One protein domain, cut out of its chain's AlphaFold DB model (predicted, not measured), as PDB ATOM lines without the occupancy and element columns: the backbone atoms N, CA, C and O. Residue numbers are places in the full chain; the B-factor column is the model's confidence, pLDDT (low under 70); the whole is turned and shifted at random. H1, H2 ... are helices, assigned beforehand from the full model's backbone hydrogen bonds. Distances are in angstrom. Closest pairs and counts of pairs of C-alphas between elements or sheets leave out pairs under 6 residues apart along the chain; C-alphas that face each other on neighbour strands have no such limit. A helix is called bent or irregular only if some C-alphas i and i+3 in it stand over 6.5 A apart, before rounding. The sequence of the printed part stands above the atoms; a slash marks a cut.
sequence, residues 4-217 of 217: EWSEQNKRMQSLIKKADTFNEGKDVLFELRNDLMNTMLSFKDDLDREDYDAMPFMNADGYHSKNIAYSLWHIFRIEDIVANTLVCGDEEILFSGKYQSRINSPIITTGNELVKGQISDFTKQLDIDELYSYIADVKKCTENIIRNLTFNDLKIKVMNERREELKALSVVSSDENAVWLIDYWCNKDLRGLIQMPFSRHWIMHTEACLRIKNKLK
ATOM      1  N   GLU A   4      47.713   4.737 -83.591       95.69
ATOM      2  CA  GLU A   4      48.194   4.668 -84.969       95.69
ATOM      3  C   GLU A   4      47.030   4.610 -85.964       95.69
ATOM      4  O   GLU A   4      46.896   5.498 -86.804       95.69
ATOM      5  N   TRP A   5      46.090   3.677 -85.783       98.12
ATOM      6  CA  TRP A   5      44.895   3.589 -86.637       98.12
ATOM      7  C   TRP A   5      44.037   4.853 -86.575       98.12
ATOM      8  O   TRP A   5      43.478   5.303 -87.579       98.12
ATOM      9  N   SER A   6      43.929   5.471 -85.392       96.62
ATOM     10  CA  SER A   6      43.222   6.743 -85.260       96.62
ATOM     11  C   SER A   6      43.919   7.877 -86.010       96.62
ATOM     12  O   SER A   6      43.223   8.764 -86.508       96.62
ATOM     13  N   GLU A   7      45.247   7.911 -86.030       97.50
ATOM     14  CA  GLU A   7      46.042   8.925 -86.721       97.50
ATOM     15  C   GLU A   7      45.995   8.719 -88.236       97.50
ATOM     16  O   GLU A   7      45.690   9.674 -88.953       97.50
ATOM     17  N   GLN A   8      46.150   7.480 -88.715       97.31
ATOM     18  CA  GLN A   8      45.951   7.108 -90.120       97.31
ATOM     19  C   GLN A   8      44.551   7.506 -90.608       97.31
ATOM     20  O   GLN A   8      44.422   8.194 -91.619       97.31
ATOM     21  N   ASN A   9      43.494   7.178 -89.855       98.12
ATOM     22  CA  ASN A   9      42.123   7.557 -90.211       98.12
ATOM     23  C   ASN A   9      41.935   9.085 -90.261       98.12
ATOM     24  O   ASN A   9      41.336   9.608 -91.200       98.12
ATOM     25  N   LYS A  10      42.475   9.835 -89.288       98.12
ATOM     26  CA  LYS A  10      42.433  11.311 -89.309       98.12
ATOM     27  C   LYS A  10      43.175  11.881 -90.519       98.12
ATOM     28  O   LYS A  10      42.665  12.804 -91.159       98.12
ATOM     29  N   ARG A  11      44.352  11.334 -90.839       98.31
ATOM     30  CA  ARG A  11      45.156  11.731 -92.000       98.31
ATOM     31  C   ARG A  11      44.398  11.463 -93.297       98.31
ATOM     32  O   ARG A  11      44.189  12.403 -94.060       98.31
ATOM     33  N   MET A  12      43.899  10.242 -93.493       98.31
ATOM     34  CA  MET A  12      43.058   9.860 -94.633       98.31
ATOM     35  C   MET A  12      41.894  10.839 -94.812       98.31
ATOM     36  O   MET A  12      41.737  11.427 -95.881       98.31
ATOM     37  N   GLN A  13      41.141  11.125 -93.742       98.12
ATOM     38  CA  GLN A  13      40.011  12.057 -93.792       98.12
ATOM     39  C   GLN A  13      40.396  13.486 -94.182       98.12
ATOM     40  O   GLN A  13      39.577  14.199 -94.767       98.12
ATOM     41  N   SER A  14      41.597  13.936 -93.821       98.25
ATOM     42  CA  SER A  14      42.111  15.249 -94.207       98.25
ATOM     43  C   SER A  14      42.486  15.279 -95.689       98.25
ATOM     44  O   SER A  14      42.138  16.233 -96.386       98.25
ATOM     45  N   LEU A  15      43.148  14.227 -96.175       98.44
ATOM     46  CA  LEU A  15      43.640  14.128 -97.550       98.44
ATOM     47  C   LEU A  15      42.501  13.995 -98.566       98.44
ATOM     48  O   LEU A  15      42.486  14.717 -99.561       98.44
ATOM     49  N   ILE A  16      41.484  13.167 -98.292       97.88
ATOM     50  CA  ILE A  16      40.379  12.961 -99.245       97.88
ATOM     51  C   ILE A  16      39.470  14.191 -99.417       97.88
ATOM     52  O   ILE A  16      38.571  14.184-100.251       97.88
ATOM     53  N   LYS A  17      39.654  15.256 -98.623       96.31
ATOM     54  CA  LYS A  17      38.874  16.501 -98.738       96.31
ATOM     55  C   LYS A  17      39.382  17.437 -99.831       96.31
ATOM     56  O   LYS A  17      38.669  18.391-100.147       96.31
ATOM     57  N   LYS A  18      40.570  17.196-100.388       97.12
ATOM     58  CA  LYS A  18      41.171  18.053-101.413       97.12
ATOM     59  C   LYS A  18      41.520  17.246-102.662       97.12
ATOM     60  O   LYS A  18      41.908  16.087-102.561       97.12
ATOM     61  N   ALA A  19      41.360  17.865-103.829       97.31
ATOM     62  CA  ALA A  19      41.542  17.199-105.118       97.31
ATOM     63  C   ALA A  19      43.003  16.803-105.376       97.31
ATOM     64  O   ALA A  19      43.275  15.707-105.853       97.31
ATOM     65  N   ASP A  20      43.926  17.691-105.015       97.94
ATOM     66  CA  ASP A  20      45.379  17.549-105.114       97.94
ATOM     67  C   ASP A  20      45.934  16.412-104.244       97.94
ATOM     68  O   ASP A  20      46.881  15.744-104.646       97.94
ATOM     69  N   THR A  21      45.313  16.141-103.093       98.38
ATOM     70  CA  THR A  21      45.741  15.082-102.162       98.38
ATOM     71  C   THR A  21      44.850  13.840-102.172       98.38
ATOM     72  O   THR A  21      45.014  12.953-101.337       98.38
ATOM     73  N   PHE A  22      43.881  13.745-103.086       98.38
ATOM     74  CA  PHE A  22      42.881  12.676-103.043       98.38
ATOM     75  C   PHE A  22      43.484  11.275-103.220       98.38
ATOM     76  O   PHE A  22      43.126  10.363-102.478       98.38
ATOM     77  N   ASN A  23      44.420  11.109-104.162       98.25
ATOM     78  CA  ASN A  23      45.079   9.819-104.387       98.25
ATOM     79  C   ASN A  23      45.933   9.397-103.183       98.25
ATOM     80  O   ASN A  23      45.799   8.261-102.745       98.25
ATOM     81  N   GLU A  24      46.678  10.321-102.566       98.56
ATOM     82  CA  GLU A  24      47.385  10.048-101.302       98.56
ATOM     83  C   GLU A  24      46.396   9.616-100.203       98.56
ATOM     84  O   GLU A  24      46.659   8.707 -99.424       98.56
ATOM     85  N   GLY A  25      45.208  10.230-100.160       98.56
ATOM     86  CA  GLY A  25      44.141   9.817 -99.253       98.56
ATOM     87  C   GLY A  25      43.658   8.380 -99.484       98.56
ATOM     88  O   GLY A  25      43.372   7.686 -98.508       98.56
ATOM     89  N   LYS A  26      43.593   7.917-100.742       98.56
ATOM     90  CA  LYS A  26      43.294   6.511-101.071       98.56
ATOM     91  C   LYS A  26      44.415   5.584-100.604       98.56
ATOM     92  O   LYS A  26      44.116   4.548-100.019       98.56
ATOM     93  N   ASP A  27      45.669   5.978-100.790       98.69
ATOM     94  CA  ASP A  27      46.820   5.178-100.362       98.69
ATOM     95  C   ASP A  27      46.824   4.986 -98.837       98.69
ATOM     96  O   ASP A  27      46.867   3.853 -98.362       98.69
ATOM     97  N   VAL A  28      46.621   6.061 -98.062       98.75
ATOM     98  CA  VAL A  28      46.509   5.977 -96.590       98.75
ATOM     99  C   VAL A  28      45.300   5.136 -96.156       98.75
ATOM    100  O   VAL A  28      45.356   4.441 -95.139       98.75
ATOM    101  N   LEU A  29      44.190   5.168 -96.906       98.75
ATOM    102  CA  LEU A  29      43.050   4.287 -96.644       98.75
ATOM    103  C   LEU A  29      43.416   2.811 -96.856       98.75
ATOM    104  O   LEU A  29      43.039   1.975 -96.037       98.75
ATOM    105  N   PHE A  30      44.130   2.482 -97.935       98.75
ATOM    106  CA  PHE A  30      44.559   1.110 -98.208       98.75
ATOM    107  C   PHE A  30      45.579   0.609 -97.186       98.75
ATOM    108  O   PHE A  30      45.466  -0.535 -96.752       98.75
ATOM    109  N   GLU A  31      46.512   1.455 -96.742       98.62
ATOM    110  CA  GLU A  31      47.432   1.140 -95.639       98.62
ATOM    111  C   GLU A  31      46.662   0.773 -94.364       98.62
ATOM    112  O   GLU A  31      46.804  -0.342 -93.863       98.62
ATOM    113  N   LEU A  32      45.745   1.642 -93.915       98.69
ATOM    114  CA  LEU A  32      44.901   1.379 -92.745       98.69
ATOM    115  C   LEU A  32      44.123   0.059 -92.881       98.69
ATOM    116  O   LEU A  32      44.041  -0.730 -91.940       98.69
ATOM    117  N   ARG A  33      43.530  -0.194 -94.052       98.56
ATOM    118  CA  ARG A  33      42.765  -1.425 -94.313       98.56
ATOM    119  C   ARG A  33      43.654  -2.664 -94.305       98.56
ATOM    120  O   ARG A  33      43.204  -3.712 -93.849       98.56
ATOM    121  N   ASN A  34      44.893  -2.562 -94.777       98.69
ATOM    122  CA  ASN A  34      45.857  -3.655 -94.720       98.69
ATOM    123  C   ASN A  34      46.291  -3.942 -93.278       98.69
ATOM    124  O   ASN A  34      46.292  -5.105 -92.887       98.69
ATOM    125  N   ASP A  35      46.556  -2.920 -92.462       98.44
ATOM    126  CA  ASP A  35      46.915  -3.098 -91.046       98.44
ATOM    127  C   ASP A  35      45.791  -3.781 -90.249       98.44
ATOM    128  O   ASP A  35      46.018  -4.723 -89.479       98.44
ATOM    129  N   LEU A  36      44.548  -3.344 -90.475       98.69
ATOM    130  CA  LEU A  36      43.363  -3.936 -89.853       98.69
ATOM    131  C   LEU A  36      43.122  -5.368 -90.349       98.69
ATOM    132  O   LEU A  36      42.852  -6.254 -89.539       98.69
ATOM    133  N   MET A  37      43.271  -5.620 -91.654       98.56
ATOM    134  CA  MET A  37      43.142  -6.964 -92.223       98.56
ATOM    135  C   MET A  37      44.213  -7.912 -91.677       98.56
ATOM    136  O   MET A  37      43.880  -9.018 -91.268       98.56
ATOM    137  N   ASN A  38      45.473  -7.481 -91.596       98.44
ATOM    138  CA  ASN A  38      46.564  -8.270 -91.018       98.44
ATOM    139  C   ASN A  38      46.280  -8.624 -89.554       98.44
ATOM    140  O   ASN A  38      46.503  -9.757 -89.130       98.44
ATOM    141  N   THR A  39      45.718  -7.680 -88.794       98.38
ATOM    142  CA  THR A  39      45.279  -7.942 -87.418       98.38
ATOM    143  C   THR A  39      44.190  -9.011 -87.378       98.38
ATOM    144  O   THR A  39      44.296  -9.953 -86.596       98.38
ATOM    145  N   MET A  40      43.161  -8.902 -88.222       98.38
ATOM    146  CA  MET A  40      42.083  -9.894 -88.285       98.38
ATOM    147  C   MET A  40      42.592 -11.270 -88.732       98.38
ATOM    148  O   MET A  40      42.204 -12.274 -88.147       98.38
ATOM    149  N   LEU A  41      43.510 -11.332 -89.699       98.25
ATOM    150  CA  LEU A  41      44.126 -12.584 -90.150       98.25
ATOM    151  C   LEU A  41      44.952 -13.258 -89.054       98.25
ATOM    152  O   LEU A  41      44.884 -14.477 -88.935       98.25
ATOM    153  N   SER A  42      45.650 -12.486 -88.211       97.94
ATOM    154  CA  SER A  42      46.416 -13.045 -87.084       97.94
ATOM    155  C   SER A  42      45.555 -13.855 -86.112       97.94
ATOM    156  O   SER A  42      46.067 -14.697 -85.386       97.94
ATOM    157  N   PHE A  43      44.234 -13.632 -86.087       98.00
ATOM    158  CA  PHE A  43      43.330 -14.408 -85.243       98.00
ATOM    159  C   PHE A  43      43.296 -15.885 -85.636       98.00
ATOM    160  O   PHE A  43      43.127 -16.710 -84.749       98.00
ATOM    161  N   LYS A  44      43.524 -16.222 -86.914       96.44
ATOM    162  CA  LYS A  44      43.559 -17.617 -87.379       96.44
ATOM    163  C   LYS A  44      44.688 -18.428 -86.746       96.44
ATOM    164  O   LYS A  44      44.523 -19.620 -86.530       96.44
ATOM    165  N   ASP A  45      45.815 -17.780 -86.465       95.06
ATOM    166  CA  ASP A  45      46.983 -18.427 -85.859       95.06
ATOM    167  C   ASP A  45      46.895 -18.451 -84.326       95.06
ATOM    168  O   ASP A  45      47.587 -19.215 -83.658       95.06
ATOM    169  N   ASP A  46      46.073 -17.566 -83.762       95.50
ATOM    170  CA  ASP A  46      46.054 -17.271 -82.336       95.50
ATOM    171  C   ASP A  46      44.861 -17.849 -81.576       95.50
ATOM    172  O   ASP A  46      44.921 -17.847 -80.343       95.50
ATOM    173  N   LEU A  47      43.787 -18.230 -82.266       97.06
ATOM    174  CA  LEU A  47      42.499 -18.587 -81.678       97.06
ATOM    175  C   LEU A  47      42.029 -19.958 -82.153       97.06
ATOM    176  O   LEU A  47      42.131 -20.278 -83.337       97.06
ATOM    177  N   ASP A  48      41.416 -20.701 -81.238       96.56
ATOM    178  CA  ASP A  48      40.681 -21.918 -81.569       96.56
ATOM    179  C   ASP A  48      39.251 -21.581 -82.020       96.56
ATOM    180  O   ASP A  48      38.767 -20.451 -81.878       96.56
ATOM    181  N   ARG A  49      38.527 -22.557 -82.580       96.31
ATOM    182  CA  ARG A  49      37.177 -22.326 -83.124       96.31
ATOM    183  C   ARG A  49      36.222 -21.766 -82.069       96.31
ATOM    184  O   ARG A  49      35.412 -20.897 -82.391       96.31
ATOM    185  N   GLU A  50      36.300 -22.243 -80.835       96.12
ATOM    186  CA  GLU A  50      35.432 -21.845 -79.727       96.12
ATOM    187  C   GLU A  50      35.655 -20.384 -79.304       96.12
ATOM    188  O   GLU A  50      34.707 -19.707 -78.890       96.12
ATOM    189  N   ASP A  51      36.873 -19.858 -79.473       97.50
ATOM    190  CA  ASP A  51      37.210 -18.471 -79.135       97.50
ATOM    191  C   ASP A  51      36.456 -17.464 -80.011       97.50
ATOM    192  O   ASP A  51      36.116 -16.364 -79.565       97.50
ATOM    193  N   TYR A  52      36.137 -17.842 -81.253       98.00
ATOM    194  CA  TYR A  52      35.369 -16.997 -82.167       98.00
ATOM    195  C   TYR A  52      33.940 -16.739 -81.675       98.00
ATOM    196  O   TYR A  52      33.387 -15.666 -81.945       98.00
ATOM    197  N   ASP A  53      33.367 -17.688 -80.927       96.88
ATOM    198  CA  ASP A  53      32.014 -17.606 -80.373       96.88
ATOM    199  C   ASP A  53      31.976 -17.029 -78.958       96.88
ATOM    200  O   ASP A  53      30.901 -16.649 -78.476       96.88
ATOM    201  N   ALA A  54      33.128 -16.958 -78.290       96.56
ATOM    202  CA  ALA A  54      33.230 -16.566 -76.899       96.56
ATOM    203  C   ALA A  54      32.812 -15.103 -76.676       96.56
ATOM    204  O   ALA A  54      33.199 -14.182 -77.397       96.56
ATOM    205  N   MET A  55      32.027 -14.877 -75.618       96.81
ATOM    206  CA  MET A  55      31.498 -13.560 -75.243       96.81
ATOM    207  C   MET A  55      31.901 -13.187 -73.807       96.81
ATOM    208  O   MET A  55      31.036 -13.079 -72.931       96.81
ATOM    209  N   PRO A  56      33.198 -12.960 -73.523       96.56
ATOM    210  CA  PRO A  56      33.677 -12.682 -72.166       96.56
ATOM    211  C   PRO A  56      33.123 -11.377 -71.567       96.56
ATOM    212  O   PRO A  56      33.212 -11.166 -70.359       96.56
ATOM    213  N   PHE A  57      32.529 -10.509 -72.392       96.25
ATOM    214  CA  PHE A  57      31.942  -9.234 -71.981       96.25
ATOM    215  C   PHE A  57      30.449  -9.114 -72.331       96.25
ATOM    216  O   PHE A  57      29.966  -8.010 -72.553       96.25
ATOM    217  N   MET A  58      29.695 -10.221 -72.372       94.00
ATOM    218  CA  MET A  58      28.281 -10.249 -72.805       94.00
ATOM    219  C   MET A  58      27.367  -9.195 -72.141       94.00
ATOM    220  O   MET A  58      26.398  -8.752 -72.754       94.00
ATOM    221  N   ASN A  59      27.660  -8.794 -70.898       92.88
ATOM    222  CA  ASN A  59      26.878  -7.812 -70.134       92.88
ATOM    223  C   ASN A  59      27.487  -6.397 -70.116       92.88
ATOM    224  O   ASN A  59      26.987  -5.538 -69.397       92.88
ATOM    225  N   ALA A  60      28.583  -6.163 -70.840       93.88
ATOM    226  CA  ALA A  60      29.191  -4.843 -70.959       93.88
ATOM    227  C   ALA A  60      28.501  -4.010 -72.047       93.88
ATOM    228  O   ALA A  60      27.890  -4.549 -72.968       93.88
ATOM    229  N   ASP A  61      28.676  -2.694 -71.983       91.06
ATOM    230  CA  ASP A  61      28.258  -1.795 -73.054       91.06
ATOM    231  C   ASP A  61      29.323  -1.697 -74.159       91.06
ATOM    232  O   ASP A  61      30.533  -1.721 -73.914       91.06
ATOM    233  N   GLY A  62      28.879  -1.509 -75.403       92.56
ATOM    234  CA  GLY A  62      29.744  -1.254 -76.560       92.56
ATOM    235  C   GLY A  62      30.165  -2.503 -77.341       92.56
ATOM    236  O   GLY A  62      29.691  -3.609 -77.105       92.56
ATOM    237  N   TYR A  63      31.062  -2.323 -78.316       94.75
ATOM    238  CA  TYR A  63      31.357  -3.326 -79.356       94.75
ATOM    239  C   TYR A  63      31.929  -4.650 -78.834       94.75
ATOM    240  O   TYR A  63      31.646  -5.705 -79.386       94.75
ATOM    241  N   HIS A  64      32.700  -4.605 -77.748       95.69
ATOM    242  CA  HIS A  64      33.324  -5.782 -77.139       95.69
ATOM    243  C   HIS A  64      32.331  -6.699 -76.409       95.69
ATOM    244  O   HIS A  64      32.719  -7.787 -76.004       95.69
ATOM    245  N   SER A  65      31.063  -6.288 -76.273       95.56
ATOM    246  CA  SER A  65      29.969  -7.144 -75.790       95.56
ATOM    247  C   SER A  65      29.537  -8.217 -76.790       95.56
ATOM    248  O   SER A  65      28.808  -9.139 -76.426       95.56
ATOM    249  N   LYS A  66      29.963  -8.089 -78.052       97.00
ATOM    250  CA  LYS A  66      29.785  -9.083 -79.115       97.00
ATOM    251  C   LYS A  66      30.911 -10.132 -79.046       97.00
ATOM    252  O   LYS A  66      31.718 -10.110 -78.119       97.00
ATOM    253  N   ASN A  67      30.980 -11.039 -80.017       97.69
ATOM    254  CA  ASN A  67      32.123 -11.944 -80.194       97.69
ATOM    255  C   ASN A  67      32.901 -11.626 -81.487       97.69
ATOM    256  O   ASN A  67      32.574 -10.683 -82.224       97.69
ATOM    257  N   ILE A  68      33.971 -12.386 -81.728       98.62
ATOM    258  CA  ILE A  68      34.897 -12.149 -82.839       98.62
ATOM    259  C   ILE A  68      34.244 -12.526 -84.170       98.62
ATOM    260  O   ILE A  68      34.253 -11.702 -85.084       98.62
ATOM    261  N   ALA A  69      33.610 -13.700 -84.274       98.69
ATOM    262  CA  ALA A  69      32.925 -14.120 -85.501       98.69
ATOM    263  C   ALA A  69      31.828 -13.133 -85.925       98.69
ATOM    264  O   ALA A  69      31.759 -12.751 -87.093       98.69
ATOM    265  N   TYR A  70      31.027 -12.644 -84.975       98.69
ATOM    266  CA  TYR A  70      30.012 -11.628 -85.237       98.69
ATOM    267  C   TYR A  70      30.639 -10.353 -85.771       98.69
ATOM    268  O   TYR A  70      30.143  -9.784 -86.734       98.69
ATOM    269  N   SER A  71      31.718  -9.884 -85.145       98.69
ATOM    270  CA  SER A  71      32.362  -8.634 -85.546       98.69
ATOM    271  C   SER A  71      32.936  -8.735 -86.958       98.69
ATOM    272  O   SER A  71      32.784  -7.797 -87.732       98.69
ATOM    273  N   LEU A  72      33.516  -9.883 -87.316       98.81
ATOM    274  CA  LEU A  72      33.990 -10.171 -88.668       98.81
ATOM    275  C   LEU A  72      32.836 -10.191 -89.681       98.81
ATOM    276  O   LEU A  72      32.877  -9.445 -90.654       98.81
ATOM    277  N   TRP A  73      31.772 -10.958 -89.422       98.88
ATOM    278  CA  TRP A  73      30.565 -10.938 -90.256       98.88
ATOM    279  C   TRP A  73      30.025  -9.515 -90.421       98.88
ATOM    280  O   TRP A  73      29.822  -9.042 -91.533       98.88
ATOM    281  N   HIS A  74      29.849  -8.801 -89.315       98.75
ATOM    282  CA  HIS A  74      29.217  -7.492 -89.267       98.75
ATOM    283  C   HIS A  74      29.994  -6.414 -90.037       98.75
ATOM    284  O   HIS A  74      29.377  -5.638 -90.767       98.75
ATOM    285  N   ILE A  75      31.329  -6.368 -89.907       98.81
ATOM    286  CA  ILE A  75      32.180  -5.448 -90.682       98.81
ATOM    287  C   ILE A  75      31.925  -5.634 -92.175       98.81
ATOM    288  O   ILE A  75      31.547  -4.694 -92.878       98.81
ATOM    289  N   PHE A  76      32.119  -6.860 -92.652       98.88
ATOM    290  CA  PHE A  76      32.181  -7.116 -94.083       98.88
ATOM    291  C   PHE A  76      30.808  -7.237 -94.715       98.88
ATOM    292  O   PHE A  76      30.652  -6.878 -95.874       98.88
ATOM    293  N   ARG A  77      29.789  -7.606 -93.940       98.81
ATOM    294  CA  ARG A  77      28.410  -7.548 -94.397       98.81
ATOM    295  C   ARG A  77      27.947  -6.114 -94.639       98.81
ATOM    296  O   ARG A  77      27.333  -5.846 -95.666       98.81
ATOM    297  N   ILE A  78      28.268  -5.187 -93.731       98.81
ATOM    298  CA  ILE A  78      28.004  -3.757 -93.945       98.81
ATOM    299  C   ILE A  78      28.781  -3.244 -95.154       98.81
ATOM    300  O   ILE A  78      28.212  -2.545 -95.989       98.81
ATOM    301  N   GLU A  79      30.069  -3.573 -95.252       98.81
ATOM    302  CA  GLU A  79      30.889  -3.113 -96.370       98.81
ATOM    303  C   GLU A  79      30.369  -3.619 -97.720       98.81
ATOM    304  O   GLU A  79      30.260  -2.822 -98.645       98.81
ATOM    305  N   ASP A  80      29.992  -4.893 -97.813       98.88
ATOM    306  CA  ASP A  80      29.451  -5.513 -99.023       98.88
ATOM    307  C   ASP A  80      28.171  -4.818 -99.507       98.88
ATOM    308  O   ASP A  80      28.105  -4.378-100.653       98.88
ATOM    309  N   ILE A  81      27.195  -4.620 -98.612       98.69
ATOM    310  CA  ILE A  81      25.943  -3.911 -98.929       98.69
ATOM    311  C   ILE A  81      26.244  -2.482 -99.394       98.69
ATOM    312  O   ILE A  81      25.713  -2.006-100.397       98.69
ATOM    313  N   VAL A  82      27.086  -1.760 -98.653       98.50
ATOM    314  CA  VAL A  82      27.362  -0.356 -98.963       98.50
ATOM    315  C   VAL A  82      28.117  -0.238-100.289       98.50
ATOM    316  O   VAL A  82      27.769   0.609-101.108       98.50
ATOM    317  N   ALA A  83      29.131  -1.064-100.530       98.38
ATOM    318  CA  ALA A  83      29.954  -0.985-101.731       98.38
ATOM    319  C   ALA A  83      29.210  -1.472-102.984       98.38
ATOM    320  O   ALA A  83      29.205  -0.773-104.002       98.38
ATOM    321  N   ASN A  84      28.565  -2.635-102.914       98.44
ATOM    322  CA  ASN A  84      27.938  -3.241-104.084       98.44
ATOM    323  C   ASN A  84      26.550  -2.659-104.320       98.44
ATOM    324  O   ASN A  84      26.343  -2.073-105.372       98.44
ATOM    325  N   THR A  85      25.651  -2.661-103.335       97.62
ATOM    326  CA  THR A  85      24.275  -2.166-103.532       97.62
ATOM    327  C   THR A  85      24.209  -0.640-103.608       97.62
ATOM    328  O   THR A  85      23.585  -0.087-104.510       97.62
ATOM    329  N   LEU A  86      24.838   0.086-102.675       97.31
ATOM    330  CA  LEU A  86      24.639   1.543-102.590       97.31
ATOM    331  C   LEU A  86      25.576   2.367-103.479       97.31
ATOM    332  O   LEU A  86      25.161   3.427-103.953       97.31
ATOM    333  N   VAL A  87      26.822   1.926-103.672       96.50
ATOM    334  CA  VAL A  87      27.817   2.673-104.460       96.50
ATOM    335  C   VAL A  87      27.807   2.250-105.926       96.50
ATOM    336  O   VAL A  87      27.649   3.110-106.789       96.50
ATOM    337  N   CYS A  88      27.963   0.957-106.219       95.12
ATOM    338  CA  CYS A  88      28.021   0.474-107.607       95.12
ATOM    339  C   CYS A  88      26.643   0.154-108.170       95.12
ATOM    340  O   CYS A  88      26.379   0.379-109.352       95.12
ATOM    341  N   GLY A  89      25.744  -0.298-107.300       95.62
ATOM    342  CA  GLY A  89      24.460  -0.808-107.715       95.62
ATOM    343  C   GLY A  89      24.474  -2.189-108.339       95.62
ATOM    344  O   GLY A  89      23.669  -2.436-109.239       95.62
ATOM    345  N   ASP A  90      25.418  -3.006-107.897       96.38
ATOM    346  CA  ASP A  90      25.662  -4.369-108.332       96.38
ATOM    347  C   ASP A  90      25.174  -5.367-107.275       96.38
ATOM    348  O   ASP A  90      24.888  -5.014-106.128       96.38
ATOM    349  N   GLU A  91      25.110  -6.641-107.666       97.44
ATOM    350  CA  GLU A  91      24.825  -7.735-106.742       97.44
ATOM    351  C   GLU A  91      25.927  -7.859-105.678       97.44
ATOM    352  O   GLU A  91      27.124  -7.821-105.966       97.44
ATOM    353  N   GLU A  92      25.512  -8.050-104.431       98.62
ATOM    354  CA  GLU A  92      26.410  -8.216-103.292       98.62
ATOM    355  C   GLU A  92      27.247  -9.501-103.408       98.62
ATOM    356  O   GLU A  92      26.797 -10.542-103.908       98.62
ATOM    357  N   ILE A  93      28.477  -9.455-102.891       98.81
ATOM    358  CA  ILE A  93      29.409 -10.589-102.900       98.81
ATOM    359  C   ILE A  93      28.816 -11.779-102.145       98.81
ATOM    360  O   ILE A  93      29.022 -12.925-102.550       98.81
ATOM    361  N   LEU A  94      28.027 -11.523-101.092       98.81
ATOM    362  CA  LEU A  94      27.351 -12.572-100.332       98.81
ATOM    363  C   LEU A  94      26.531 -13.508-101.240       98.81
ATOM    364  O   LEU A  94      26.552 -14.728-101.044       98.81
ATOM    365  N   PHE A  95      25.834 -12.943-102.230       98.56
ATOM    366  CA  PHE A  95      24.932 -13.673-103.121       98.56
ATOM    367  C   PHE A  95      25.661 -14.217-104.348       98.56
ATOM    368  O   PHE A  95      25.634 -15.429-104.584       98.56
ATOM    369  N   SER A  96      26.396 -13.363-105.063       98.19
ATOM    370  CA  SER A  96      27.124 -13.756-106.279       98.19
ATOM    371  C   SER A  96      28.173 -14.848-106.010       98.19
ATOM    372  O   SER A  96      28.343 -15.774-106.807       98.19
ATOM    373  N   GLY A  97      28.828 -14.806-104.843       98.19
ATOM    374  CA  GLY A  97      29.801 -15.805-104.388       98.19
ATOM    375  C   GLY A  97      29.205 -17.009-103.650       98.19
ATOM    376  O   GLY A  97      29.961 -17.881-103.205       98.19
ATOM    377  N   LYS A  98      27.871 -17.066-103.493       98.50
ATOM    378  CA  LYS A  98      27.137 -18.065-102.685       98.50
ATOM    379  C   LYS A  98      27.683 -18.195-101.259       98.50
ATOM    380  O   LYS A  98      27.684 -19.275-100.670       98.50
ATOM    381  N   TYR A  99      28.175 -17.093-100.703       98.81
ATOM    382  CA  TYR A  99      28.833 -17.095 -99.405       98.81
ATOM    383  C   TYR A  99      27.862 -17.345 -98.260       98.81
ATOM    384  O   TYR A  99      28.261 -17.958 -97.281       98.81
ATOM    385  N   GLN A 100      26.581 -16.980 -98.391       98.38
ATOM    386  CA  GLN A 100      25.594 -17.307 -97.359       98.38
ATOM    387  C   GLN A 100      25.571 -18.815 -97.054       98.38
ATOM    388  O   GLN A 100      25.647 -19.203 -95.890       98.38
ATOM    389  N   SER A 101      25.497 -19.664 -98.087       98.50
ATOM    390  CA  SER A 101      25.458 -21.117 -97.902       98.50
ATOM    391  C   SER A 101      26.820 -21.693 -97.529       98.50
ATOM    392  O   SER A 101      26.872 -22.597 -96.705       98.50
ATOM    393  N   ARG A 102      27.916 -21.168 -98.092       98.75
ATOM    394  CA  ARG A 102      29.286 -21.610 -97.776       98.75
ATOM    395  C   ARG A 102      29.659 -21.337 -96.318       98.75
ATOM    396  O   ARG A 102      30.133 -22.231 -95.637       98.75
ATOM    397  N   ILE A 103      29.364 -20.132 -95.830       98.81
ATOM    398  CA  ILE A 103      29.552 -19.733 -94.428       98.81
ATOM    399  C   ILE A 103      28.553 -20.452 -93.516       98.81
ATOM    400  O   ILE A 103      28.739 -20.464 -92.308       98.81
ATOM    401  N   ASN A 104      27.481 -21.034 -94.064       98.56
ATOM    402  CA  ASN A 104      26.357 -21.563 -93.297       98.56
ATOM    403  C   ASN A 104      25.699 -20.479 -92.412       98.56
ATOM    404  O   ASN A 104      25.342 -20.709 -91.257       98.56
ATOM    405  N   SER A 105      25.553 -19.265 -92.956       98.38
ATOM    406  CA  SER A 105      24.923 -18.158 -92.235       98.38
ATOM    407  C   SER A 105      23.393 -18.280 -92.260       98.38
ATOM    408  O   SER A 105      22.796 -18.250 -93.344       98.38
ATOM    409  N   PRO A 106      22.722 -18.329 -91.093       97.69
ATOM    410  CA  PRO A 106      21.261 -18.351 -91.019       97.69
ATOM    411  C   PRO A 106      20.624 -16.987 -91.330       97.69
ATOM    412  O   PRO A 106      19.407 -16.903 -91.481       97.69
ATOM    413  N   ILE A 107      21.425 -15.919 -91.421       98.25
ATOM    414  CA  ILE A 107      20.963 -14.563 -91.726       98.25
ATOM    415  C   ILE A 107      21.682 -13.988 -92.950       98.25
ATOM    416  O   ILE A 107      22.828 -14.325 -93.248       98.25
ATOM    417  N   ILE A 108      21.007 -13.071 -93.638       98.44
ATOM    418  CA  ILE A 108      21.587 -12.225 -94.700       98.44
ATOM    419  C   ILE A 108      21.790 -10.779 -94.240       98.44
ATOM    420  O   ILE A 108      22.270  -9.937 -94.999       98.44
ATOM    421  N   THR A 109      21.373 -10.475 -93.015       98.62
ATOM    422  CA  THR A 109      21.362  -9.137 -92.437       98.62
ATOM    423  C   THR A 109      22.722  -8.775 -91.848       98.62
ATOM    424  O   THR A 109      23.600  -9.618 -91.649       98.62
ATOM    425  N   THR A 110      22.897  -7.500 -91.508       97.69
ATOM    426  CA  THR A 110      24.090  -6.997 -90.805       97.69
ATOM    427  C   THR A 110      24.249  -7.540 -89.380       97.69
ATOM    428  O   THR A 110      25.292  -7.325 -88.764       97.69
ATOM    429  N   GLY A 111      23.233  -8.215 -88.830       97.50
ATOM    430  CA  GLY A 111      23.234  -8.761 -87.475       97.50
ATOM    431  C   GLY A 111      23.005  -7.717 -86.376       97.50
ATOM    432  O   GLY A 111      23.212  -8.008 -85.199       97.50
ATOM    433  N   ASN A 112      22.620  -6.484 -86.714       97.38
ATOM    434  CA  ASN A 112      22.327  -5.427 -85.734       97.38
ATOM    435  C   ASN A 112      21.174  -5.785 -84.786       97.38
ATOM    436  O   ASN A 112      21.165  -5.339 -83.643       97.38
ATOM    437  N   GLU A 113      20.238  -6.598 -85.263       97.12
ATOM    438  CA  GLU A 113      19.098  -7.124 -84.519       97.12
ATOM    439  C   GLU A 113      19.489  -8.166 -83.458       97.12
ATOM    440  O   GLU A 113      18.712  -8.444 -82.549       97.12
ATOM    441  N   LEU A 114      20.689  -8.752 -83.548       96.75
ATOM    442  CA  LEU A 114      21.107  -9.827 -82.652       96.75
ATOM    443  C   LEU A 114      21.572  -9.284 -81.293       96.75
ATOM    444  O   LEU A 114      22.520  -8.485 -81.187       96.75
ATOM    445  N   VAL A 115      20.964  -9.802 -80.223       92.88
ATOM    446  CA  VAL A 115      21.294  -9.447 -78.839       92.88
ATOM    447  C   VAL A 115      21.767 -10.646 -78.018       92.88
ATOM    448  O   VAL A 115      21.206 -11.738 -78.068       92.88
ATOM    449  N   LYS A 116      22.793 -10.415 -77.188       91.12
ATOM    450  CA  LYS A 116      23.303 -11.358 -76.175       91.12
ATOM    451  C   LYS A 116      23.451 -12.788 -76.724       91.12
ATOM    452  O   LYS A 116      24.226 -12.996 -77.651       91.12
ATOM    453  N   GLY A 117      22.705 -13.753 -76.177       92.06
ATOM    454  CA  GLY A 117      22.773 -15.166 -76.556       92.06
ATOM    455  C   GLY A 117      22.524 -15.431 -78.043       92.06
ATOM    456  O   GLY A 117      23.202 -16.282 -78.605       92.06
ATOM    457  N   GLN A 118      21.678 -14.633 -78.708       96.06
ATOM    458  CA  GLN A 118      21.409 -14.780 -80.146       96.06
ATOM    459  C   GLN A 118      22.671 -14.611 -80.995       96.06
ATOM    460  O   GLN A 118      22.788 -15.219 -82.052       96.06
ATOM    461  N   ILE A 119      23.628 -13.801 -80.531       96.81
ATOM    462  CA  ILE A 119      24.914 -13.630 -81.210       96.81
ATOM    463  C   ILE A 119      25.701 -14.938 -81.157       96.81
ATOM    464  O   ILE A 119      26.223 -15.365 -82.177       96.81
ATOM    465  N   SER A 120      25.757 -15.594 -79.996       93.31
ATOM    466  CA  SER A 120      26.452 -16.878 -79.857       93.31
ATOM    467  C   SER A 120      25.760 -17.985 -80.656       93.31
ATOM    468  O   SER A 120      26.434 -18.767 -81.321       93.31
ATOM    469  N   ASP A 121      24.426 -18.032 -80.644       96.00
ATOM    470  CA  ASP A 121      23.657 -19.017 -81.418       96.00
ATOM    471  C   ASP A 121      23.843 -18.829 -82.929       96.00
ATOM    472  O   ASP A 121      23.930 -19.803 -83.678       96.00
ATOM    473  N   PHE A 122      23.947 -17.577 -83.381       98.19
ATOM    474  CA  PHE A 122      24.296 -17.237 -84.754       98.19
ATOM    475  C   PHE A 122      25.717 -17.690 -85.103       98.19
ATOM    476  O   PHE A 122      25.905 -18.428 -86.068       98.19
ATOM    477  N   THR A 123      26.725 -17.283 -84.327       98.00
ATOM    478  CA  THR A 123      28.119 -17.493 -84.739       98.00
ATOM    479  C   THR A 123      28.585 -18.938 -84.649       98.00
ATOM    480  O   THR A 123      29.421 -19.345 -85.453       98.00
ATOM    481  N   LYS A 124      27.991 -19.749 -83.763       97.50
ATOM    482  CA  LYS A 124      28.260 -21.196 -83.678       97.50
ATOM    483  C   LYS A 124      27.948 -21.951 -84.967       97.50
ATOM    484  O   LYS A 124      28.491 -23.028 -85.185       97.50
ATOM    485  N   GLN A 125      27.064 -21.412 -85.805       98.00
ATOM    486  CA  GLN A 125      26.695 -22.035 -87.075       98.00
ATOM    487  C   GLN A 125      27.707 -21.740 -88.183       98.00
ATOM    488  O   GLN A 125      27.736 -22.471 -89.170       98.00
ATOM    489  N   LEU A 126      28.519 -20.690 -88.028       98.62
ATOM    490  CA  LEU A 126      29.347 -20.189 -89.113       98.62
ATOM    491  C   LEU A 126      30.576 -21.066 -89.343       98.62
ATOM    492  O   LEU A 126      31.302 -21.412 -88.401       98.62
ATOM    493  N   ASP A 127      30.838 -21.333 -90.616       98.75
ATOM    494  CA  ASP A 127      32.140 -21.758 -91.103       98.75
ATOM    495  C   ASP A 127      33.072 -20.535 -91.151       98.75
ATOM    496  O   ASP A 127      32.849 -19.567 -91.888       98.75
ATOM    497  N   ILE A 128      34.102 -20.556 -90.304       98.56
ATOM    498  CA  ILE A 128      35.010 -19.422 -90.116       98.56
ATOM    499  C   ILE A 128      35.969 -19.268 -91.301       98.56
ATOM    500  O   ILE A 128      36.311 -18.139 -91.656       98.56
ATOM    501  N   ASP A 129      36.379 -20.357 -91.950       98.56
ATOM    502  CA  ASP A 129      37.279 -20.284 -93.101       98.56
ATOM    503  C   ASP A 129      36.564 -19.714 -94.331       98.56
ATOM    504  O   ASP A 129      37.108 -18.856 -95.040       98.56
ATOM    505  N   GLU A 130      35.309 -20.107 -94.542       98.81
ATOM    506  CA  GLU A 130      34.461 -19.514 -95.576       98.81
ATOM    507  C   GLU A 130      34.116 -18.052 -95.258       98.81
ATOM    508  O   GLU A 130      34.065 -17.221 -96.171       98.81
ATOM    509  N   LEU A 131      33.978 -17.689 -93.974       98.88
ATOM    510  CA  LEU A 131      33.819 -16.292 -93.564       98.88
ATOM    511  C   LEU A 131      35.057 -15.464 -93.934       98.88
ATOM    512  O   LEU A 131      34.915 -14.393 -94.518       98.88
ATOM    513  N   TYR A 132      36.273 -15.953 -93.680       98.81
ATOM    514  CA  TYR A 132      37.494 -15.261 -94.121       98.81
ATOM    515  C   TYR A 132      37.610 -15.162 -95.647       98.81
ATOM    516  O   TYR A 132      38.103 -14.152 -96.157       98.81
ATOM    517  N   SER A 133      37.138 -16.172 -96.380       98.88
ATOM    518  CA  SER A 133      37.108 -16.145 -97.847       98.88
ATOM    519  C   SER A 133      36.178 -15.042 -98.367       98.88
ATOM    520  O   SER A 133      36.578 -14.241 -99.212       98.88
ATOM    521  N   TYR A 134      34.981 -14.923 -97.785       98.94
ATOM    522  CA  TYR A 134      34.046 -13.830 -98.068       98.94
ATOM    523  C   TYR A 134      34.659 -12.459 -97.789       98.94
ATOM    524  O   TYR A 134      34.617 -11.563 -98.630       98.94
ATOM    525  N   ILE A 135      35.282 -12.315 -96.623       98.88
ATOM    526  CA  ILE A 135      35.952 -11.090 -96.189       98.88
ATOM    527  C   ILE A 135      37.015 -10.641 -97.202       98.88
ATOM    528  O   ILE A 135      37.084  -9.459 -97.555       98.88
ATOM    529  N   ALA A 136      37.832 -11.576 -97.692       98.81
ATOM    530  CA  ALA A 136      38.869 -11.286 -98.676       98.81
ATOM    531  C   ALA A 136      38.277 -10.787-100.007       98.81
ATOM    532  O   ALA A 136      38.770  -9.799-100.565       98.81
ATOM    533  N   ASP A 137      37.201 -11.416-100.484       98.88
ATOM    534  CA  ASP A 137      36.531 -11.025-101.726       98.88
ATOM    535  C   ASP A 137      35.813  -9.673-101.604       98.88
ATOM    536  O   ASP A 137      35.942  -8.837-102.503       98.88
ATOM    537  N   VAL A 138      35.147  -9.401-100.475       98.88
ATOM    538  CA  VAL A 138      34.541  -8.087-100.192       98.88
ATOM    539  C   VAL A 138      35.610  -7.001-100.163       98.88
ATOM    540  O   VAL A 138      35.478  -6.000-100.867       98.88
ATOM    541  N   LYS A 139      36.713  -7.204 -99.423       98.69
ATOM    542  CA  LYS A 139      37.818  -6.233 -99.368       98.69
ATOM    543  C   LYS A 139      38.353  -5.940-100.767       98.69
ATOM    544  O   LYS A 139      38.543  -4.775-101.115       98.69
ATOM    545  N   LYS A 140      38.592  -6.984-101.566       98.75
ATOM    546  CA  LYS A 140      39.104  -6.863-102.935       98.75
ATOM    547  C   LYS A 140      38.132  -6.102-103.838       98.75
ATOM    548  O   LYS A 140      38.580  -5.231-104.586       98.75
ATOM    549  N   CYS A 141      36.835  -6.405-103.767       98.75
ATOM    550  CA  CYS A 141      35.808  -5.701-104.532       98.75
ATOM    551  C   CYS A 141      35.773  -4.212-104.159       98.75
ATOM    552  O   CYS A 141      36.000  -3.354-105.014       98.75
ATOM    553  N   THR A 142      35.623  -3.904-102.869       98.69
ATOM    554  CA  THR A 142      35.572  -2.527-102.361       98.69
ATOM    555  C   THR A 142      36.820  -1.727-102.721       98.69
ATOM    556  O   THR A 142      36.731  -0.560-103.099       98.69
ATOM    557  N   GLU A 143      38.007  -2.332-102.665       98.62
ATOM    558  CA  GLU A 143      39.239  -1.637-103.045       98.62
ATOM    559  C   GLU A 143      39.331  -1.362-104.541       98.62
ATOM    560  O   GLU A 143      39.819  -0.300-104.927       98.62
ATOM    561  N   ASN A 144      38.825  -2.258-105.390       98.56
ATOM    562  CA  ASN A 144      38.720  -1.981-106.820       98.56
ATOM    563  C   ASN A 144      37.756  -0.819-107.089       98.56
ATOM    564  O   ASN A 144      38.074   0.051-107.899       98.56
ATOM    565  N   ILE A 145      36.632  -0.757-106.369       98.25
ATOM    566  CA  ILE A 145      35.689   0.365-106.440       98.25
ATOM    567  C   ILE A 145      36.407   1.664-106.059       98.25
ATOM    568  O   ILE A 145      36.461   2.594-106.861       98.25
ATOM    569  N   ILE A 146      37.053   1.705-104.886       98.31
ATOM    570  CA  ILE A 146      37.760   2.893-104.380       98.31
ATOM    571  C   ILE A 146      38.874   3.348-105.332       98.31
ATOM    572  O   ILE A 146      39.036   4.552-105.551       98.31
ATOM    573  N   ARG A 147      39.647   2.423-105.920       98.12
ATOM    574  CA  ARG A 147      40.723   2.772-106.868       98.12
ATOM    575  C   ARG A 147      40.202   3.576-108.053       98.12
ATOM    576  O   ARG A 147      40.858   4.550-108.429       98.12
ATOM    577  N   ASN A 148      39.038   3.196-108.576       97.50
ATOM    578  CA  ASN A 148      38.417   3.812-109.747       97.50
ATOM    579  C   ASN A 148      37.693   5.131-109.443       97.50
ATOM    580  O   ASN A 148      37.325   5.842-110.374       97.50
ATOM    581  N   LEU A 149      37.527   5.496-108.167       97.25
ATOM    582  CA  LEU A 149      36.936   6.779-107.801       97.25
ATOM    583  C   LEU A 149      37.850   7.949-108.163       97.25
ATOM    584  O   LEU A 149      39.073   7.919-107.953       97.25
ATOM    585  N   THR A 150      37.210   9.021-108.613       97.69
ATOM    586  CA  THR A 150      37.765  10.362-108.770       97.69
ATOM    587  C   THR A 150      37.346  11.257-107.603       97.69
ATOM    588  O   THR A 150      36.406  10.972-106.861       97.69
ATOM    589  N   PHE A 151      38.027  12.395-107.437       98.12
ATOM    590  CA  PHE A 151      37.679  13.350-106.380       98.12
ATOM    591  C   PHE A 151      36.251  13.907-106.523       98.12
ATOM    592  O   PHE A 151      35.604  14.221-105.525       98.12
ATOM    593  N   ASN A 152      35.745  14.030-107.754       97.38
ATOM    594  CA  ASN A 152      34.402  14.557-108.000       97.38
ATOM    595  C   ASN A 152      33.308  13.589-107.533       97.38
ATOM    596  O   ASN A 152      32.266  14.045-107.056       97.38
ATOM    597  N   ASP A 153      33.578  12.282-107.576       97.06
ATOM    598  CA  ASP A 153      32.624  11.242-107.174       97.06
ATOM    599  C   ASP A 153      32.294  11.302-105.680       97.06
ATOM    600  O   ASP A 153      31.208  10.922-105.252       97.06
ATOM    601  N   LEU A 154      33.184  11.876-104.865       96.38
ATOM    602  CA  LEU A 154      33.009  12.001-103.418       96.38
ATOM    603  C   LEU A 154      31.748  12.755-102.985       96.38
ATOM    604  O   LEU A 154      31.294  12.573-101.854       96.38
ATOM    605  N   LYS A 155      31.216  13.624-103.852       95.88
ATOM    606  CA  LYS A 155      30.006  14.418-103.594       95.88
ATOM    607  C   LYS A 155      28.727  13.731-104.073       95.88
ATOM    608  O   LYS A 155      27.642  14.248-103.803       95.88
ATOM    609  N   ILE A 156      28.844  12.612-104.790       95.62
ATOM    610  CA  ILE A 156      27.694  11.835-105.246       95.62
ATOM    611  C   ILE A 156      26.978  11.298-104.008       95.62
ATOM    612  O   ILE A 156      27.592  10.708-103.117       95.62
ATOM    613  N   LYS A 157      25.676  11.567-103.935       95.81
ATOM    614  CA  LYS A 157      24.795  11.037-102.896       95.81
ATOM    615  C   LYS A 157      24.264   9.680-103.322       95.81
ATOM    616  O   LYS A 157      24.094   9.435-104.515       95.81
ATOM    617  N   VAL A 158      23.943   8.845-102.342       93.31
ATOM    618  CA  VAL A 158      23.195   7.611-102.593       93.31
ATOM    619  C   VAL A 158      21.867   7.966-103.266       93.31
ATOM    620  O   VAL A 158      21.131   8.833-102.792       93.31
ATOM    621  N   MET A 159      21.588   7.328-104.401       91.50
ATOM    622  CA  MET A 159      20.371   7.571-105.172       91.50
ATOM    623  C   MET A 159      19.146   6.964-104.471       91.50
ATOM    624  O   MET A 159      19.251   5.939-103.795       91.50
ATOM    625  N   ASN A 160      17.968   7.571-104.651       92.69
ATOM    626  CA  ASN A 160      16.730   7.081-104.033       92.69
ATOM    627  C   ASN A 160      16.362   5.677-104.531       92.69
ATOM    628  O   ASN A 160      15.860   4.866-103.763       92.69
ATOM    629  N   GLU A 161      16.668   5.373-105.788       95.12
ATOM    630  CA  GLU A 161      16.479   4.057-106.390       95.12
ATOM    631  C   GLU A 161      17.260   2.982-105.617       95.12
ATOM    632  O   GLU A 161      16.701   1.940-105.285       95.12
ATOM    633  N   ARG A 162      18.507   3.279-105.213       94.44
ATOM    634  CA  ARG A 162      19.336   2.376-104.391       94.44
ATOM    635  C   ARG A 162      18.787   2.189-102.981       94.44
ATOM    636  O   ARG A 162      18.958   1.130-102.388       94.44
ATOM    637  N   ARG A 163      18.099   3.195-102.434       95.56
ATOM    638  CA  ARG A 163      17.408   3.073-101.140       95.56
ATOM    639  C   ARG A 163      16.232   2.103-101.218       95.56
ATOM    640  O   ARG A 163      16.040   1.317-100.294       95.56
ATOM    641  N   GLU A 164      15.435   2.173-102.279       95.56
ATOM    642  CA  GLU A 164      14.304   1.258-102.457       95.56
ATOM    643  C   GLU A 164      14.777  -0.167-102.773       95.56
ATOM    644  O   GLU A 164      14.228  -1.122-102.226       95.56
ATOM    645  N   GLU A 165      15.857  -0.314-103.544       95.81
ATOM    646  CA  GLU A 165      16.538  -1.596-103.756       95.81
ATOM    647  C   GLU A 165      17.034  -2.204-102.433       95.81
ATOM    648  O   GLU A 165      16.695  -3.342-102.113       95.81
ATOM    649  N   LEU A 166      17.736  -1.423-101.601       95.75
ATOM    650  CA  LEU A 166      18.205  -1.864-100.283       95.75
ATOM    651  C   LEU A 166      17.061  -2.377 -99.391       95.75
ATOM    652  O   LEU A 166      17.214  -3.389 -98.705       95.75
ATOM    653  N   LYS A 167      15.906  -1.698 -99.399       95.50
ATOM    654  CA  LYS A 167      14.715  -2.141 -98.657       95.50
ATOM    655  C   LYS A 167      14.157  -3.448 -99.213       95.50
ATOM    656  O   LYS A 167      13.798  -4.326 -98.435       95.50
ATOM    657  N   ALA A 168      14.082  -3.580-100.537       96.38
ATOM    658  CA  ALA A 168      13.556  -4.775-101.188       96.38
ATOM    659  C   ALA A 168      14.414  -6.016-100.891       96.38
ATOM    660  O   ALA A 168      13.871  -7.092-100.647       96.38
ATOM    661  N   LEU A 169      15.739  -5.854-100.835       96.31
ATOM    662  CA  LEU A 169      16.685  -6.935-100.541       96.31
ATOM    663  C   LEU A 169      16.570  -7.488 -99.111       96.31
ATOM    664  O   LEU A 169      17.016  -8.603 -98.857       96.31
ATOM    665  N   SER A 170      15.975  -6.744 -98.168       96.38
ATOM    666  CA  SER A 170      15.828  -7.163 -96.759       96.38
ATOM    667  C   SER A 170      17.153  -7.551 -96.076       96.38
ATOM    668  O   SER A 170      17.187  -8.337 -95.130       96.38
ATOM    669  N   VAL A 171      18.263  -6.971 -96.542       97.06
ATOM    670  CA  VAL A 171      19.627  -7.173 -96.013       97.06
ATOM    671  C   VAL A 171      19.950  -6.275 -94.815       97.06
ATOM    672  O   VAL A 171      20.996  -6.400 -94.180       97.06
ATOM    673  N   VAL A 172      19.027  -5.383 -94.464       97.06
ATOM    674  CA  VAL A 172      18.976  -4.698 -93.174       97.06
ATOM    675  C   VAL A 172      17.687  -5.143 -92.496       97.06
ATOM    676  O   VAL A 172      16.616  -5.046 -93.091       97.06
ATOM    677  N   SER A 173      17.789  -5.647 -91.264       96.88
ATOM    678  CA  SER A 173      16.619  -6.084 -90.499       96.88
ATOM    679  C   SER A 173      15.651  -4.919 -90.249       96.88
ATOM    680  O   SER A 173      16.069  -3.777 -90.049       96.88
ATOM    681  N   SER A 174      14.350  -5.216 -90.217       94.75
ATOM    682  CA  SER A 174      13.306  -4.262 -89.828       94.75
ATOM    683  C   SER A 174      13.242  -4.008 -88.316       94.75
ATOM    684  O   SER A 174      12.427  -3.201 -87.875       94.75
ATOM    685  N   ASP A 175      14.057  -4.710 -87.523       96.94
ATOM    686  CA  ASP A 175      14.199  -4.486 -86.084       96.94
ATOM    687  C   ASP A 175      14.648  -3.046 -85.779       96.94
ATOM    688  O   ASP A 175      15.445  -2.457 -86.518       96.94
ATOM    689  N   GLU A 176      14.174  -2.478 -84.668       93.88
ATOM    690  CA  GLU A 176      14.486  -1.101 -84.265       93.88
ATOM    691  C   GLU A 176      15.994  -0.847 -84.091       93.88
ATOM    692  O   GLU A 176      16.474   0.260 -84.352       93.88
ATOM    693  N   ASN A 177      16.767  -1.883 -83.744       93.56
ATOM    694  CA  ASN A 177      18.218  -1.794 -83.583       93.56
ATOM    695  C   ASN A 177      18.981  -1.747 -84.917       93.56
ATOM    696  O   ASN A 177      20.176  -1.430 -84.931       93.56
ATOM    697  N   ALA A 178      18.315  -2.051 -86.035       95.19
ATOM    698  CA  ALA A 178      18.923  -2.199 -87.355       95.19
ATOM    699  C   ALA A 178      18.372  -1.210 -88.392       95.19
ATOM    700  O   ALA A 178      19.150  -0.640 -89.156       95.19
ATOM    701  N   VAL A 179      17.058  -0.969 -88.400       95.62
ATOM    702  CA  VAL A 179      16.351  -0.255 -89.479       95.62
ATOM    703  C   VAL A 179      16.896   1.152 -89.752       95.62
ATOM    704  O   VAL A 179      16.906   1.618 -90.893       95.62
ATOM    705  N   TRP A 180      17.436   1.814 -88.723       96.00
ATOM    706  CA  TRP A 180      18.049   3.142 -88.826       96.00
ATOM    707  C   TRP A 180      19.264   3.186 -89.770       96.00
ATOM    708  O   TRP A 180      19.612   4.264 -90.260       96.00
ATOM    709  N   LEU A 181      19.913   2.045 -90.052       96.50
ATOM    710  CA  LEU A 181      21.068   1.968 -90.953       96.50
ATOM    711  C   LEU A 181      20.728   2.409 -92.376       96.50
ATOM    712  O   LEU A 181      21.549   3.075 -93.009       96.50
ATOM    713  N   ILE A 182      19.513   2.108 -92.847       96.62
ATOM    714  CA  ILE A 182      19.043   2.516 -94.178       96.62
ATOM    715  C   ILE A 182      19.110   4.039 -94.291       96.62
ATOM    716  O   ILE A 182      19.753   4.579 -95.190       96.62
ATOM    717  N   ASP A 183      18.511   4.752 -93.338       96.12
ATOM    718  CA  ASP A 183      18.529   6.213 -93.336       96.12
ATOM    719  C   ASP A 183      19.936   6.761 -93.096       96.12
ATOM    720  O   ASP A 183      20.326   7.768 -93.690       96.12
ATOM    721  N   TYR A 184      20.735   6.104 -92.259       96.69
ATOM    722  CA  TYR A 184      22.100   6.538 -91.990       96.69
ATOM    723  C   TYR A 184      22.992   6.511 -93.238       96.69
ATOM    724  O   TYR A 184      23.744   7.474 -93.446       96.69
ATOM    725  N   TRP A 185      22.929   5.443 -94.042       97.44
ATOM    726  CA  TRP A 185      23.718   5.301 -95.269       97.44
ATOM    727  C   TRP A 185      23.141   6.118 -96.421       97.44
ATOM    728  O   TRP A 185      23.886   6.850 -97.067       97.44
ATOM    729  N   CYS A 186      21.825   6.072 -96.646       96.06
ATOM    730  CA  CYS A 186      21.202   6.772 -97.772       96.06
ATOM    731  C   CYS A 186      21.252   8.305 -97.645       96.06
ATOM    732  O   CYS A 186      21.140   9.007 -98.644       96.06
ATOM    733  N   ASN A 187      21.479   8.845 -96.442       96.38
ATOM    734  CA  ASN A 187      21.705  10.280 -96.236       96.38
ATOM    735  C   ASN A 187      23.174  10.720 -96.416       96.38
ATOM    736  O   ASN A 187      23.498  11.885 -96.165       96.38
ATOM    737  N   LYS A 188      24.086   9.816 -96.800       96.19
ATOM    738  CA  LYS A 188      25.516  10.118 -96.984       96.19
ATOM    739  C   LYS A 188      25.846  10.433 -98.444       96.19
ATOM    740  O   LYS A 188      25.170  10.002 -99.376       96.19
ATOM    741  N   ASP A 189      26.927  11.186 -98.618       97.12
ATOM    742  CA  ASP A 189      27.695  11.199 -99.860       97.12
ATOM    743  C   ASP A 189      28.719  10.047 -99.850       97.12
ATOM    744  O   ASP A 189      28.987   9.438 -98.807       97.12
ATOM    745  N   LEU A 190      29.310   9.743-101.005       96.69
ATOM    746  CA  LEU A 190      30.313   8.686-101.129       96.69
ATOM    747  C   LEU A 190      31.506   8.900-100.186       96.69
ATOM    748  O   LEU A 190      32.020   7.954 -99.588       96.69
ATOM    749  N   ARG A 191      31.904  10.158 -99.966       97.50
ATOM    750  CA  ARG A 191      32.903  10.499 -98.947       97.50
ATOM    751  C   ARG A 191      32.482  10.023 -97.559       97.50
ATOM    752  O   ARG A 191      33.293   9.428 -96.860       97.50
ATOM    753  N   GLY A 192      31.243  10.266 -97.144       97.62
ATOM    754  CA  GLY A 192      30.723   9.816 -95.857       97.62
ATOM    755  C   GLY A 192      30.733   8.292 -95.705       97.62
ATOM    756  O   GLY A 192      30.993   7.801 -94.606       97.62
ATOM    757  N   LEU A 193      30.502   7.552 -96.792       97.69
ATOM    758  CA  LEU A 193      30.595   6.086 -96.811       97.69
ATOM    759  C   LEU A 193      32.051   5.599 -96.682       97.69
ATOM    760  O   LEU A 193      32.333   4.681 -95.913       97.69
ATOM    761  N   ILE A 194      33.004   6.285 -97.320       97.69
ATOM    762  CA  ILE A 194      34.441   6.009 -97.146       97.69
ATOM    763  C   ILE A 194      34.892   6.261 -95.698       97.69
ATOM    764  O   ILE A 194      35.624   5.462 -95.114       97.69
ATOM    765  N   GLN A 195      34.446   7.362 -95.089       97.75
ATOM    766  CA  GLN A 195      34.896   7.803 -93.760       97.75
ATOM    767  C   GLN A 195      34.369   6.963 -92.589       97.75
ATOM    768  O   GLN A 195      34.886   7.075 -91.475       97.75
ATOM    769  N   MET A 196      33.320   6.168 -92.808       96.75
ATOM    770  CA  MET A 196      32.656   5.409 -91.750       96.75
ATOM    771  C   MET A 196      32.642   3.904 -92.067       96.75
ATOM    772  O   MET A 196      33.516   3.230 -91.516       96.75
ATOM    773  N   PRO A 197      31.748   3.365 -92.928       96.44
ATOM    774  CA  PRO A 197      31.746   1.948 -93.308       96.44
ATOM    775  C   PRO A 197      33.110   1.373 -93.713       96.44
ATOM    776  O   PRO A 197      33.493   0.326 -93.208       96.44
ATOM    777  N   PHE A 198      33.879   2.069 -94.556       97.94
ATOM    778  CA  PHE A 198      35.111   1.499 -95.137       97.94
ATOM    779  C   PHE A 198      36.389   1.766 -94.328       97.94
ATOM    780  O   PHE A 198      37.482   1.392 -94.758       97.94
ATOM    781  N   SER A 199      36.277   2.456 -93.185       97.81
ATOM    782  CA  SER A 199      37.432   2.867 -92.374       97.81
ATOM    783  C   SER A 199      37.148   2.820 -90.873       97.81
ATOM    784  O   SER A 199      37.524   1.867 -90.193       97.81
ATOM    785  N   ARG A 200      36.477   3.834 -90.311       98.00
ATOM    786  CA  ARG A 200      36.287   3.945 -88.855       98.00
ATOM    787  C   ARG A 200      35.534   2.749 -88.262       98.00
ATOM    788  O   ARG A 200      35.844   2.349 -87.142       98.00
ATOM    789  N   HIS A 201      34.571   2.186 -88.989       98.19
ATOM    790  CA  HIS A 201      33.821   1.003 -88.557       98.19
ATOM    791  C   HIS A 201      34.734  -0.211 -88.345       98.19
ATOM    792  O   HIS A 201      34.674  -0.824 -87.278       98.19
ATOM    793  N   TRP A 202      35.663  -0.468 -89.271       98.56
ATOM    794  CA  TRP A 202      36.651  -1.539 -89.133       98.56
ATOM    795  C   TRP A 202      37.506  -1.372 -87.877       98.56
ATOM    796  O   TRP A 202      37.677  -2.330 -87.126       98.56
ATOM    797  N   ILE A 203      38.004  -0.156 -87.609       98.50
ATOM    798  CA  ILE A 203      38.815   0.142 -86.414       98.50
ATOM    799  C   ILE A 203      38.053  -0.257 -85.148       98.50
ATOM    800  O   ILE A 203      38.580  -0.954 -84.285       98.50
ATOM    801  N   MET A 204      36.795   0.173 -85.037       98.00
ATOM    802  CA  MET A 204      35.990  -0.007 -83.827       98.00
ATOM    803  C   MET A 204      35.741  -1.482 -83.505       98.00
ATOM    804  O   MET A 204      35.857  -1.881 -82.345       98.00
ATOM    805  N   HIS A 205      35.439  -2.290 -84.521       98.25
ATOM    806  CA  HIS A 205      35.199  -3.719 -84.347       98.25
ATOM    807  C   HIS A 205      36.498  -4.525 -84.225       98.25
ATOM    808  O   HIS A 205      36.570  -5.417 -83.385       98.25
ATOM    809  N   THR A 206      37.564  -4.166 -84.945       98.56
ATOM    810  CA  THR A 206      38.877  -4.824 -84.800       98.56
ATOM    811  C   THR A 206      39.450  -4.609 -83.396       98.56
ATOM    812  O   THR A 206      39.951  -5.542 -82.771       98.56
ATOM    813  N   GLU A 207      39.309  -3.405 -82.833       97.94
ATOM    814  CA  GLU A 207      39.675  -3.141 -81.437       97.94
ATOM    815  C   GLU A 207      38.844  -3.945 -80.439       97.94
ATOM    816  O   GLU A 207      39.367  -4.389 -79.414       97.94
ATOM    817  N   ALA A 208      37.549  -4.112 -80.708       97.94
ATOM    818  CA  ALA A 208      36.687  -4.942 -79.884       97.94
ATOM    819  C   ALA A 208      37.157  -6.403 -79.903       97.94
ATOM    820  O   ALA A 208      37.316  -6.989 -78.833       97.94
ATOM    821  N   CYS A 209      37.478  -6.942 -81.085       98.44
ATOM    822  CA  CYS A 209      38.042  -8.283 -81.236       98.44
ATOM    823  C   CYS A 209      39.351  -8.447 -80.461       98.44
ATOM    824  O   CYS A 209      39.507  -9.428 -79.741       98.44
ATOM    825  N   LEU A 210      40.264  -7.471 -80.529       98.00
ATOM    826  CA  LEU A 210      41.511  -7.509 -79.756       98.00
ATOM    827  C   LEU A 210      41.260  -7.543 -78.243       98.00
ATOM    828  O   LEU A 210      41.927  -8.286 -77.529       98.00
ATOM    829  N   ARG A 211      40.288  -6.774 -77.736       97.56
ATOM    830  CA  ARG A 211      39.916  -6.819 -76.310       97.56
ATOM    831  C   ARG A 211      39.346  -8.173 -75.905       97.56
ATOM    832  O   ARG A 211      39.654  -8.635 -74.812       97.56
ATOM    833  N   ILE A 212      38.518  -8.772 -76.761       97.94
ATOM    834  CA  ILE A 212      37.951 -10.109 -76.544       97.94
ATOM    835  C   ILE A 212      39.083 -11.137 -76.511       97.94
ATOM    836  O   ILE A 212      39.255 -11.792 -75.490       97.94
ATOM    837  N   LYS A 213      39.923 -11.187 -77.549       97.62
ATOM    838  CA  LYS A 213      41.098 -12.069 -77.640       97.62
ATOM    839  C   LYS A 213      42.009 -11.963 -76.411       97.62
ATOM    840  O   LYS A 213      42.334 -12.977 -75.807       97.62
ATOM    841  N   ASN A 214      42.356 -10.747 -75.987       96.62
ATOM    842  CA  ASN A 214      43.210 -10.510 -74.812       96.62
ATOM    843  C   ASN A 214      42.567 -10.899 -73.472       96.62
ATOM    844  O   ASN A 214      43.235 -10.835 -72.447       96.62
ATOM    845  N   LYS A 215      41.263 -11.184 -73.445       96.94
ATOM    846  CA  LYS A 215      40.561 -11.660 -72.252       96.94
ATOM    847  C   LYS A 215      40.450 -13.185 -72.214       96.94
ATOM    848  O   LYS A 215      40.223 -13.729 -71.134       96.94
ATOM    849  N   LEU A 216      40.546 -13.835 -73.374       93.25
ATOM    850  CA  LEU A 216      40.548 -15.292 -73.514       93.25
ATOM    851  C   LEU A 216      41.934 -15.885 -73.215       93.25
ATOM    852  O   LEU A 216      42.011 -16.991 -72.689       93.25
ATOM    853  N   LYS A 217      43.000 -15.127 -73.503       76.12
ATOM    854  CA  LYS A 217      44.391 -15.422 -73.117       76.12
ATOM    855  C   LYS A 217      44.751 -14.768 -71.782       76.12
ATOM    856  O   LYS A 217      45.558 -15.368 -71.041       76.12
TER     857      LYS A 217
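This is residues 4 to 217 of the 217 residues of the protein "Phage head-tail adapter protein" of Pseudobutyrivibrio ruminis (UniProt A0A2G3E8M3). Four long helical pieces, H2, H4, H8 and H12b, the second arm of H12, stand side by side as a bundle, with H4 in the middle of the domain. H1 folds back on H2 at one side, and at the opposite side the hairpin of H10 and H11 packs on H4 through H10. The printed part has 214 residues with twelve named helices, H1 to H12 in order, and no named strand: the class is all helix. It is compact, with a radius of gyration of the C-alphas of 16.7 A and spans of 47 by 39 by 31 A.

H1, residues 4 to 15, and H2, residues 22 to 46, form a hairpin; they touch, closest at the C-alphas of Leu 15 and Gly 25, 4.7 A apart, and run opposite ways at a shallow tilt of 23 degrees. H3, residues 49 to 52, only just touches H4, residues 68 to 88, with 3 pairs of C-alphas within 8 A, the closest those of Tyr 52 and Ile 68, 4.9 A. H4 is the hub, touching six other helices. H5, residues 93 to 96, touches H4; their closest C-alphas, those of Asp 80 and Ile 93, are 6.4 A apart. H6, residues 99 to 102, touches H8, residues 128 to 148, closest at the C-alphas of Arg 102 and Glu 130, 6.0 A. H7, residues 117 to 123, only just touches H4, with 3 pairs of C-alphas within 8 A, the closest those of Ala 69 and Thr 123, 5.9 A. H4 and H8 touch, closest at the C-alphas of Asp 80 and Val 138, 5.8 A, and run the same way at a shallow tilt of 33 degrees, only just short of steep. H12, residues 190 to 216, was assigned as one helix by its hydrogen bonds but is bent, with C-alphas 198 and 201 6.7 A apart; its arms are H12a, residues 190 to 198, and H12b, residues 201 to 216. H9, residues 151 to 155, touches H12a, closest at the C-alphas of Leu 154 and Arg 191, 4.7 A. H10, residues 160 to 169, touches H4 at Leu 86 and Arg 162, their closest C-alphas, 5.7 A, and forms a hairpin with H11, residues 180 to 186. H12b touches H4, closest at the C-alphas of Ile 68 and Cys 209, 5.2 A. Every O i to N i+4 pair is within hydrogen-bond range in H1, H7, H8, H10, H11 and H12b, against 18 of 21 in H2, 15 of 17 in H4, 4 of 5 in H12a and 0 of 1 in H9, where 2 of 2 O i to N i+3 pairs are; H3, H5 and H6 are too short for an i+4 pair.

H1 begins at C-alpha 4, (48.194, 4.668, -84.969). From first to last C-alpha H2 measures 36.5 A, H4 28.6 A, H8 30.6 A and H12b 23.2 A. H12b ends at C-alpha 216, (40.548, -15.292, -73.514).

The C-alphas of Asp 20 and Gly 117, the two farthest apart, are 49.0 A apart. The links H3 to H4 and H6 to H7 are long, with 15 and 14 residues. The printed part has no cut, and no printed residue is under 70 in pLDDT.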